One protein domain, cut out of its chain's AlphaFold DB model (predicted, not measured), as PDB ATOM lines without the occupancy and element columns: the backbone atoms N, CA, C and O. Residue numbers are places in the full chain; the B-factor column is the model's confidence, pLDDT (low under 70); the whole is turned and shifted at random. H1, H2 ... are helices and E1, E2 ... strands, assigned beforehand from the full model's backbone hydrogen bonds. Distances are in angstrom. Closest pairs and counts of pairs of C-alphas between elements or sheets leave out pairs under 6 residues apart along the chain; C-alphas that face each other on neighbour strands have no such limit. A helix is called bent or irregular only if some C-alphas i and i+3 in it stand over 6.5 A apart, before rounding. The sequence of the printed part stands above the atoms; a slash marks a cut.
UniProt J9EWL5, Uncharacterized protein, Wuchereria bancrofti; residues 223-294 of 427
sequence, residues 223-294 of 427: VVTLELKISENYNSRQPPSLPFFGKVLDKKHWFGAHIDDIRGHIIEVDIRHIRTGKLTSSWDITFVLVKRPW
ATOM      1  N   VAL A 223     -33.782 -16.092 -26.224       78.56
ATOM      2  CA  VAL A 223     -32.619 -16.708 -25.599       78.56
ATOM      3  C   VAL A 223     -32.356 -15.982 -24.290       78.56
ATOM      4  O   VAL A 223     -32.254 -14.756 -24.273       78.56
ATOM      5  N   VAL A 224     -32.287 -16.737 -23.198       74.56
ATOM      6  CA  VAL A 224     -32.000 -16.219 -21.859       74.56
ATOM      7  C   VAL A 224     -30.608 -16.664 -21.456       74.56
ATOM      8  O   VAL A 224     -30.301 -17.854 -21.522       74.56
ATOM      9  N   THR A 225     -29.801 -15.710 -21.012       78.06
ATOM     10  CA  THR A 225     -28.440 -15.945 -20.540       78.06
ATOM     11  C   THR A 225     -28.441 -16.053 -19.020       78.06
ATOM     12  O   THR A 225     -28.971 -15.191 -18.316       78.06
ATOM     13  N   LEU A 226     -27.859 -17.132 -18.508       74.06
ATOM     14  CA  LEU A 226     -27.860 -17.494 -17.096       74.06
ATOM     15  C   LEU A 226     -26.440 -17.769 -16.629       74.06
ATOM     16  O   LEU A 226     -25.684 -18.444 -17.317       74.06
ATOM     17  N   GLU A 227     -26.094 -17.311 -15.431       76.12
ATOM     18  CA  GLU A 227     -24.834 -17.688 -14.800       76.12
ATOM     19  C   GLU A 227     -25.073 -18.863 -13.850       76.12
ATOM     20  O   GLU A 227     -25.803 -18.747 -12.864       76.12
ATOM     21  N   LEU A 228     -24.464 -20.003 -14.166       70.44
ATOM     22  CA  LEU A 228     -24.506 -21.205 -13.355       70.44
ATOM     23  C   LEU A 228     -23.167 -21.458 -12.693       70.44
ATOM     24  O   LEU A 228     -22.079 -21.163 -13.184       70.44
ATOM     25  N   LYS A 229     -23.297 -22.057 -11.530       78.19
ATOM     26  CA  LYS A 229     -22.235 -22.320 -10.593       78.19
ATOM     27  C   LYS A 229     -22.168 -23.840 -10.487       78.19
ATOM     28  O   LYS A 229     -23.041 -24.440  -9.864       78.19
ATOM     29  N   ILE A 230     -21.163 -24.462 -11.110       73.62
ATOM     30  CA  ILE A 230     -21.007 -25.924 -11.110       73.62
ATOM     31  C   ILE A 230     -19.934 -26.322 -10.096       73.62
ATOM     32  O   ILE A 230     -18.775 -25.931 -10.211       73.62
ATOM     33  N   SER A 231     -20.330 -27.107  -9.093       76.06
ATOM     34  CA  SER A 231     -19.411 -27.637  -8.079       76.06
ATOM     35  C   SER A 231     -18.386 -28.596  -8.696       76.06
ATOM     36  O   SER A 231     -18.690 -29.294  -9.663       76.06
ATOM     37  N   GLU A 232     -17.183 -28.672  -8.122       77.62
ATOM     38  CA  GLU A 232     -16.162 -29.664  -8.503       77.62
ATOM     39  C   GLU A 232     -16.682 -31.102  -8.351       77.62
ATOM     40  O   GLU A 232     -16.399 -31.961  -9.183       77.62
ATOM     41  N   ASN A 233     -17.541 -31.340  -7.355       78.00
ATOM     42  CA  ASN A 233     -18.110 -32.656  -7.045       78.00
ATOM     43  C   ASN A 233     -19.422 -32.944  -7.798       78.00
ATOM     44  O   ASN A 233     -20.220 -33.786  -7.380       78.00
ATOM     45  N   TYR A 234     -19.715 -32.206  -8.872       75.25
ATOM     46  CA  TYR A 234     -20.978 -32.347  -9.590       75.25
ATOM     47  C   TYR A 234     -21.030 -33.648 -10.406       75.25
ATOM     48  O   TYR A 234     -20.562 -33.715 -11.540       75.25
ATOM     49  N   ASN A 235     -21.630 -34.700  -9.850       72.44
ATOM     50  CA  ASN A 235     -21.577 -36.053 -10.424       72.44
ATOM     51  C   ASN A 235     -22.596 -36.331 -11.546       72.44
ATOM     52  O   ASN A 235     -22.526 -37.374 -12.197       72.44
ATOM     53  N   SER A 236     -23.537 -35.419 -11.800       77.81
ATOM     54  CA  SER A 236     -24.546 -35.581 -12.852       77.81
ATOM     55  C   SER A 236     -23.992 -35.191 -14.224       77.81
ATOM     56  O   SER A 236     -23.292 -34.194 -14.361       77.81
ATOM     57  N   ARG A 237     -24.350 -35.957 -15.261       75.12
ATOM     58  CA  ARG A 237     -24.114 -35.594 -16.674       75.12
ATOM     59  C   ARG A 237     -25.235 -34.739 -17.272       75.12
ATOM     60  O   ARG A 237     -25.134 -34.310 -18.413       75.12
ATOM     61  N   GLN A 238     -26.319 -34.541 -16.528       78.38
ATOM     62  CA  GLN A 238     -27.427 -33.667 -16.909       78.38
ATOM     63  C   GLN A 238     -27.239 -32.281 -16.293       78.38
ATOM     64  O   GLN A 238     -26.657 -32.203 -15.210       78.38
ATOM     65  N   PRO A 239     -27.748 -31.212 -16.929       72.38
ATOM     66  CA  PRO A 239     -27.741 -29.882 -16.336       72.38
ATOM     67  C   PRO A 239     -28.602 -29.834 -15.060       72.38
ATOM     68  O   PRO A 239     -29.607 -30.549 -14.967       72.38
ATOM     69  N   PRO A 240     -28.251 -28.984 -14.080       66.31
ATOM     70  CA  PRO A 240     -29.077 -28.784 -12.896       66.31
ATOM     71  C   PRO A 240     -30.422 -28.143 -13.266       66.31
ATOM     72  O   PRO A 240     -30.519 -27.357 -14.211       66.31
ATOM     73  N   SER A 241     -31.461 -28.454 -12.488       68.88
ATOM     74  CA  SER A 241     -32.747 -27.759 -12.588       68.88
ATOM     75  C   SER A 241     -32.573 -26.275 -12.277       68.88
ATOM     76  O   SER A 241     -31.859 -25.900 -11.347       68.88
ATOM     77  N   LEU A 242     -33.254 -25.430 -13.044       62.62
ATOM     78  CA  LEU A 242     -33.176 -23.984 -12.898       62.62
ATOM     79  C   LEU A 242     -34.361 -23.438 -12.089       62.62
ATOM     80  O   LEU A 242     -35.486 -23.878 -12.324       62.62
ATOM     81  N   PRO A 243     -34.162 -22.429 -11.218       54.22
ATOM     82  CA  PRO A 243     -35.216 -21.925 -10.330       54.22
ATOM     83  C   PRO A 243     -36.497 -21.463 -11.041       54.22
ATOM     84  O   PRO A 243     -37.591 -21.797 -10.602       54.22
ATOM     85  N   PHE A 244     -36.380 -20.717 -12.148       59.81
ATOM     86  CA  PHE A 244     -37.541 -20.243 -12.919       59.81
ATOM     87  C   PHE A 244     -37.905 -21.183 -14.073       59.81
ATOM     88  O   PHE A 244     -39.073 -21.357 -14.389       59.81
ATOM     89  N   PHE A 245     -36.917 -21.804 -14.717       62.03
ATOM     90  CA  PHE A 245     -37.134 -22.569 -15.952       62.03
ATOM     91  C   PHE A 245     -37.405 -24.060 -15.714       62.03
ATOM     92  O   PHE A 245     -37.787 -24.772 -16.642       62.03
ATOM     93  N   GLY A 246     -37.229 -24.534 -14.478       66.69
ATOM     94  CA  GLY A 246     -37.382 -25.933 -14.110       66.69
ATOM     95  C   GLY A 246     -36.358 -26.819 -14.815       66.69
ATOM     96  O   GLY A 246     -35.173 -26.486 -14.907       66.69
ATOM     97  N   LYS A 247     -36.813 -27.972 -15.312       71.62
ATOM     98  CA  LYS A 247     -35.962 -28.911 -16.046       71.62
ATOM     99  C   LYS A 247     -35.682 -28.393 -17.458       71.62
ATOM    100  O   LYS A 247     -36.604 -28.249 -18.262       71.62
ATOM    101  N   VAL A 248     -34.405 -28.191 -17.774       71.75
ATOM    102  CA  VAL A 248     -33.935 -27.792 -19.108       71.75
ATOM    103  C   VAL A 248     -33.429 -29.014 -19.868       71.75
ATOM    104  O   VAL A 248     -32.887 -29.951 -19.280       71.75
ATOM    105  N   LEU A 249     -33.645 -29.026 -21.180       80.56
ATOM    106  CA  LEU A 249     -33.092 -30.036 -22.071       80.56
ATOM    107  C   LEU A 249     -31.644 -29.693 -22.443       80.56
ATOM    108  O   LEU A 249     -31.287 -28.531 -22.596       80.56
ATOM    109  N   ASP A 250     -30.824 -30.724 -22.604       77.94
ATOM    110  CA  ASP A 250     -29.480 -30.615 -23.173       77.94
ATOM    111  C   ASP A 250     -29.405 -31.494 -24.425       77.94
ATOM    112  O   ASP A 250     -28.776 -32.551 -24.438       77.94
ATOM    113  N   LYS A 251     -30.138 -31.118 -25.481       80.69
ATOM    114  CA  LYS A 251     -30.269 -31.970 -26.680       80.69
ATOM    115  C   LYS A 251     -28.945 -32.199 -27.400       80.69
ATOM    116  O   LYS A 251     -28.748 -33.249 -28.009       80.69
ATOM    117  N   LYS A 252     -28.048 -31.217 -27.338       80.56
ATOM    118  CA  LYS A 252     -26.705 -31.293 -27.924       80.56
ATOM    119  C   LYS A 252     -25.678 -31.942 -26.990       80.56
ATOM    120  O   LYS A 252     -24.531 -32.079 -27.393       80.56
ATOM    121  N   HIS A 253     -26.095 -32.392 -25.804       79.69
ATOM    122  CA  HIS A 253     -25.245 -33.064 -24.822       79.69
ATOM    123  C   HIS A 253     -24.019 -32.228 -24.412       79.69
ATOM    124  O   HIS A 253     -22.956 -32.786 -24.145       79.69
ATOM    125  N   TRP A 254     -24.153 -30.899 -24.347       75.69
ATOM    126  CA  TRP A 254     -23.073 -29.994 -23.948       75.69
ATOM    127  C   TRP A 254     -22.577 -30.296 -22.537       75.69
ATOM    128  O   TRP A 254     -21.373 -30.393 -22.314       75.69
ATOM    129  N   PHE A 255     -23.501 -30.493 -21.593       75.50
ATOM    130  CA  PHE A 255     -23.151 -30.872 -20.230       75.50
ATOM    131  C   PHE A 255     -22.601 -32.288 -20.213       75.50
ATOM    132  O   PHE A 255     -21.560 -32.521 -19.621       75.50
ATOM    133  N   GLY A 256     -23.247 -33.229 -20.902       76.00
ATOM    134  CA  GLY A 256     -22.815 -34.627 -20.898       76.00
ATOM    135  C   GLY A 256     -21.410 -34.856 -21.468       76.00
ATOM    136  O   GLY A 256     -20.689 -35.708 -20.950       76.00
ATOM    137  N   ALA A 257     -21.031 -34.114 -22.510       78.81
ATOM    138  CA  ALA A 257     -19.748 -34.247 -23.198       78.81
ATOM    139  C   ALA A 257     -18.610 -33.462 -22.527       78.81
ATOM    140  O   ALA A 257     -17.469 -33.909 -22.578       78.81
ATOM    141  N   HIS A 258     -18.917 -32.331 -21.881       76.00
ATOM    142  CA  HIS A 258     -17.917 -31.415 -21.314       76.00
ATOM    143  C   HIS A 258     -18.010 -31.276 -19.789       76.00
ATOM    144  O   HIS A 258     -17.470 -30.328 -19.223       76.00
ATOM    145  N   ILE A 259     -18.686 -32.208 -19.100       79.88
ATOM    146  CA  ILE A 259     -18.909 -32.118 -17.648       79.88
ATOM    147  C   ILE A 259     -17.601 -31.981 -16.862       79.88
ATOM    148  O   ILE A 259     -17.539 -31.236 -15.887       79.88
ATOM    149  N   ASP A 260     -16.554 -32.674 -17.306       79.69
ATOM    150  CA  ASP A 260     -15.255 -32.678 -16.638       79.69
ATOM    151  C   ASP A 260     -14.512 -31.342 -16.822       79.69
ATOM    152  O   ASP A 260     -13.781 -30.933 -15.923       79.69
ATOM    153  N   ASP A 261     -14.778 -30.616 -17.914       77.75
ATOM    154  CA  ASP A 261     -14.189 -29.301 -18.204       77.75
ATOM    155  C   ASP A 261     -14.912 -28.154 -17.468       77.75
ATOM    156  O   ASP A 261     -14.311 -27.123 -17.166       77.75
ATOM    157  N   ILE A 262     -16.212 -28.310 -17.178       78.94
ATOM    158  CA  ILE A 262     -17.050 -27.254 -16.571       78.94
ATOM    159  C   ILE A 262     -17.178 -27.353 -15.045       78.94
ATOM    160  O   ILE A 262     -17.601 -26.393 -14.396       78.94
ATOM    161  N   ARG A 263     -16.831 -28.498 -14.448       80.25
ATOM    162  CA  ARG A 263     -16.805 -28.677 -12.989       80.25
ATOM    163  C   ARG A 263     -15.857 -27.682 -12.332       80.25
ATOM    164  O   ARG A 263     -14.790 -27.377 -12.855       80.25
ATOM    165  N   GLY A 264     -16.262 -27.156 -11.180       70.19
ATOM    166  CA  GLY A 264     -15.471 -26.167 -10.449       70.19
ATOM    167  C   GLY A 264     -15.369 -24.812 -11.142       70.19
ATOM    168  O   GLY A 264     -14.532 -24.004 -10.750       70.19
ATOM    169  N   HIS A 265     -16.199 -24.537 -12.152       74.62
ATOM    170  CA  HIS A 265     -16.222 -23.266 -12.864       74.62
ATOM    171  C   HIS A 265     -17.580 -22.570 -12.748       74.62
ATOM    172  O   HIS A 265     -18.637 -23.175 -12.547       74.62
ATOM    173  N   ILE A 266     -17.529 -21.250 -12.891       75.25
ATOM    174  CA  ILE A 266     -18.689 -20.436 -13.222       75.25
ATOM    175  C   ILE A 266     -18.852 -20.510 -14.734       75.25
ATOM    176  O   ILE A 266     -17.937 -20.149 -15.484       75.25
ATOM    177  N   ILE A 267     -20.018 -20.968 -15.165       78.00
ATOM    178  CA  ILE A 267     -20.381 -21.069 -16.569       78.00
ATOM    179  C   ILE A 267     -21.542 -20.133 -16.868       78.00
ATOM    180  O   ILE A 267     -22.433 -19.924 -16.050       78.00
ATOM    181  N   GLU A 268     -21.531 -19.567 -18.056       81.12
ATOM    182  CA  GLU A 268     -22.663 -18.869 -18.629       81.12
ATOM    183  C   GLU A 268     -23.366 -19.809 -19.600       81.12
ATOM    184  O   GLU A 268     -22.723 -20.479 -20.404       81.12
ATOM    185  N   VAL A 269     -24.684 -19.905 -19.484       78.62
ATOM    186  CA  VAL A 269     -25.504 -20.808 -20.280       78.62
ATOM    187  C   VAL A 269     -26.595 -20.008 -20.957       78.62
ATOM    188  O   VAL A 269     -27.349 -19.291 -20.301       78.62
ATOM    189  N   ASP A 270     -26.707 -20.188 -22.265       81.88
ATOM    190  CA  ASP A 270     -27.825 -19.679 -23.041       81.88
ATOM    191  C   ASP A 270     -28.869 -20.771 -23.222       81.88
ATOM    192  O   ASP A 270     -28.634 -21.793 -23.883       81.88
ATOM    193  N   ILE A 271     -30.055 -20.516 -22.683       81.06
ATOM    194  CA  ILE A 271     -31.220 -21.368 -22.884       81.06
ATOM    195  C   ILE A 271     -32.165 -20.737 -23.900       81.06
ATOM    196  O   ILE A 271     -32.474 -19.547 -23.851       81.06
ATOM    197  N   ARG A 272     -32.654 -21.555 -24.825       83.19
ATOM    198  CA  ARG A 272     -33.609 -21.165 -25.857       83.19
ATOM    199  C   ARG A 272     -34.928 -21.869 -25.631       83.19
ATOM    200  O   ARG A 272     -34.964 -23.072 -25.376       83.19
ATOM    201  N   HIS A 273     -36.018 -21.133 -25.785       78.25
ATOM    202  CA  HIS A 273     -37.340 -21.734 -25.715       78.25
ATOM    203  C   HIS A 273     -37.586 -22.653 -26.925       78.25
ATOM    204  O   HIS A 273     -37.453 -22.236 -28.078       78.25
ATOM    205  N   ILE A 274     -37.992 -23.901 -26.679       73.50
ATOM    206  CA  ILE A 274     -38.422 -24.844 -27.712       73.50
ATOM    207  C   ILE A 274     -39.923 -25.070 -27.610       73.50
ATOM    208  O   ILE A 274     -40.439 -25.603 -26.628       73.50
ATOM    209  N   ARG A 275     -40.618 -24.799 -28.714       61.53
ATOM    210  CA  ARG A 275     -42.001 -25.235 -28.909       61.53
ATOM    211  C   ARG A 275     -42.036 -26.722 -29.245       61.53
ATOM    212  O   ARG A 275     -41.990 -27.094 -30.414       61.53
ATOM    213  N   THR A 276     -42.095 -27.587 -28.236       52.94
ATOM    214  CA  THR A 276     -42.412 -29.006 -28.457       52.94
ATOM    215  C   THR A 276     -43.886 -29.266 -28.174       52.94
ATOM    216  O   THR A 276     -44.440 -28.788 -27.192       52.94
ATOM    217  N   GLY A 277     -44.550 -30.032 -29.041       46.22
ATOM    218  CA  GLY A 277     -45.981 -30.325 -28.903       46.22
ATOM    219  C   GLY A 277     -46.339 -31.341 -27.809       46.22
ATOM    220  O   GLY A 277     -47.512 -31.689 -27.708       46.22
ATOM    221  N   LYS A 278     -45.365 -31.875 -27.051       43.56
ATOM    222  CA  LYS A 278     -45.569 -33.043 -26.167       43.56
ATOM    223  C   LYS A 278     -44.744 -33.091 -24.865       43.56
ATOM    224  O   LYS A 278     -44.927 -34.051 -24.125       43.56
ATOM    225  N   LEU A 279     -43.853 -32.142 -24.554       38.62
ATOM    226  CA  LEU A 279     -42.966 -32.258 -23.380       38.62
ATOM    227  C   LEU A 279     -43.060 -31.064 -22.425       38.62
ATOM    228  O   LEU A 279     -43.186 -29.916 -22.839       38.62
ATOM    229  N   THR A 280     -42.975 -31.383 -21.132       47.62
ATOM    230  CA  THR A 280     -43.032 -30.480 -19.972       47.62
ATOM    231  C   THR A 280     -41.799 -29.579 -19.820       47.62
ATOM    232  O   THR A 280     -41.854 -28.612 -19.069       47.62
ATOM    233  N   SER A 281     -40.709 -29.836 -20.553       51.25
ATOM    234  CA  SER A 281     -39.527 -28.969 -20.615       51.25
ATOM    235  C   SER A 281     -39.539 -28.109 -21.884       51.25
ATOM    236  O   SER A 281     -39.338 -28.589 -23.002       51.25
ATOM    237  N   SER A 282     -39.789 -26.811 -21.709       68.81
ATOM    238  CA  SER A 282     -39.922 -25.845 -22.813       68.81
ATOM    239  C   SER A 282     -38.620 -25.120 -23.172       68.81
ATOM    240  O   SER A 282     -38.652 -24.219 -24.001       68.81
ATOM    241  N   TRP A 283     -37.485 -25.479 -22.566       74.75
ATOM    242  CA  TRP A 283     -36.202 -24.790 -22.745       74.75
ATOM    243  C   TRP A 283     -35.077 -25.785 -23.023       74.75
ATOM    244  O   TRP A 283     -35.056 -26.872 -22.444       74.75
ATOM    245  N   ASP A 284     -34.155 -25.411 -23.906       81.25
ATOM    246  CA  ASP A 284     -33.002 -26.216 -24.314       81.25
ATOM    247  C   ASP A 284     -31.727 -25.386 -24.294       81.25
ATOM    248  O   ASP A 284     -31.738 -24.199 -24.622       81.25
ATOM    249  N   ILE A 285     -30.631 -26.025 -23.913       82.00
ATOM    250  CA  ILE A 285     -29.320 -25.397 -23.855       82.00
ATOM    251  C   ILE A 285     -28.775 -25.260 -25.271       82.00
ATOM    252  O   ILE A 285     -28.628 -26.232 -26.012       82.00
ATOM    253  N   THR A 286     -28.457 -24.027 -25.648       83.69
ATOM    254  CA  THR A 286     -27.950 -23.714 -26.989       83.69
ATOM    255  C   THR A 286     -26.476 -23.377 -27.008       83.69
ATOM    256  O   THR A 286     -25.818 -23.671 -28.006       83.69
ATOM    257  N   PHE A 287     -25.966 -22.827 -25.909       81.88
ATOM    258  CA  PHE A 287     -24.573 -22.446 -25.771       81.88
ATOM    259  C   PHE A 287     -24.154 -22.485 -24.299       81.88
ATOM    260  O   PHE A 287     -24.959 -22.216 -23.404       81.88
ATOM    261  N   VAL A 288     -22.895 -22.851 -24.067       81.38
ATOM    262  CA  VAL A 288     -22.256 -22.890 -22.751       81.38
ATOM    263  C   VAL A 288     -20.883 -22.242 -22.891       81.38
ATOM    264  O   VAL A 288     -20.076 -22.672 -23.711       81.38
ATOM    265  N   LEU A 289     -20.615 -21.226 -22.078       81.25
ATOM    266  CA  LEU A 289     -19.327 -20.552 -21.992       81.25
ATOM    267  C   LEU A 289     -18.750 -20.712 -20.593       81.25
ATOM    268  O   LEU A 289     -19.332 -20.269 -19.606       81.25
ATOM    269  N   VAL A 290     -17.559 -21.289 -20.504       82.38
ATOM    270  CA  VAL A 290     -16.819 -21.360 -19.244       82.38
ATOM    271  C   VAL A 290     -16.145 -20.015 -18.998       82.38
ATOM    272  O   VAL A 290     -15.306 -19.588 -19.787       82.38
ATOM    273  N   LYS A 291     -16.516 -19.321 -17.915       79.25
ATOM    274  CA  LYS A 291     -15.975 -17.988 -17.609       79.25
ATOM    275  C   LYS A 291     -14.705 -18.063 -16.773       79.25
ATOM    276  O   LYS A 291     -13.645 -17.615 -17.198       79.25
ATOM    277  N   ARG A 292     -14.826 -18.546 -15.535       75.88
ATOM    278  CA  ARG A 292     -13.726 -18.534 -14.560       75.88
ATOM    279  C   ARG A 292     -13.843 -19.679 -13.559       75.88
ATOM    280  O   ARG A 292     -14.967 -20.090 -13.268       75.88
ATOM    281  N   PRO A 293     -12.719 -20.148 -12.991       71.25
ATOM    282  CA  PRO A 293     -12.739 -21.091 -11.882       71.25
ATOM    283  C   PRO A 293     -13.522 -20.513 -10.702       71.25
ATOM    284  O   PRO A 293     -13.414 -19.324 -10.386       71.25
ATOM    285  N   TRP A 294     -14.316 -21.357 -10.055       59.94
ATOM    286  CA  TRP A 294     -15.080 -21.028  -8.857       59.94
ATOM    287  C   TRP A 294     -14.139 -20.685  -7.698       59.94
ATOM    288  O   TRP A 294     -14.389 -19.742  -6.944       59.94
TER     289      TRP A 294
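What this domain is: This is residues 223 to 294 of the 427 residues of an uncharacterized protein of Wuchereria bancrofti (UniProt J9EWL5). What shape do these atoms make? A twisted wall of three antiparallel strands has one short helix, H1, over one face, along the edge strand E3. Residues 230 to 253 form a long stretch with no named element between E1 and H1, and the loop of the hairpin E2 and E3, residues 274 to 282, makes one end of the long axis. What is it built of? The 72 printed residues include E1, H1, E2 and E3, in that order, with sheet order E1 - E2 - E3 and class mixed, helices and strands; the whole is compact, with a radius of gyration of the C-alphas of 11.9 A, and elongated, spanning 38 by 21 by 20 A.

How they stand to each other: How do the strands pair? E1, residues 223 to 229, is antiparallel to E2, residues 265 to 273, at 154 degrees, with N 226 and O 269 2.9 A apart. E2 and E3, residues 283 to 293, form a hairpin at 163 degrees, with N 268 and O 289 2.8 A apart; E3 bends by 66 degrees at residue 286. Where is the helix? H1, residues 254 to 262, is on the sheet, over E3, at a height of 9.5 A, and runs along the strands, at 8 degrees to E3 on the local plane. The closest C-alphas of H1 and E3, those of Ile 262 and Val 290, are 6.5 A apart. Is its backbone even? H1 is irregular, with C-alphas 257 and 260 8.1 A apart; 3 of 5 O i to N i+4 pairs and 3 of 6 O i to N i+3 pairs are within hydrogen-bond range.

Where its parts are: Where does E1 begin? C-alpha 223 is at (-32.619, -16.708, -25.599). How long are the strands? From first to last C-alpha, E1 measures 19.1 A, E2 24.8 A and E3 26.1 A, ending at C-alpha 293, (-12.739, -21.091, -11.882).

The domain as a whole: How far does it reach? The two C-alphas farthest apart, those of Gly 277 and Pro 293, are 38.5 A apart. Which links are long? E1 to H1 is a long link of 24 residues, and the printed part has no cut. Where is confidence low? Residues 240 to 246, 275 to 282 and 294 have pLDDT under 70 in this model.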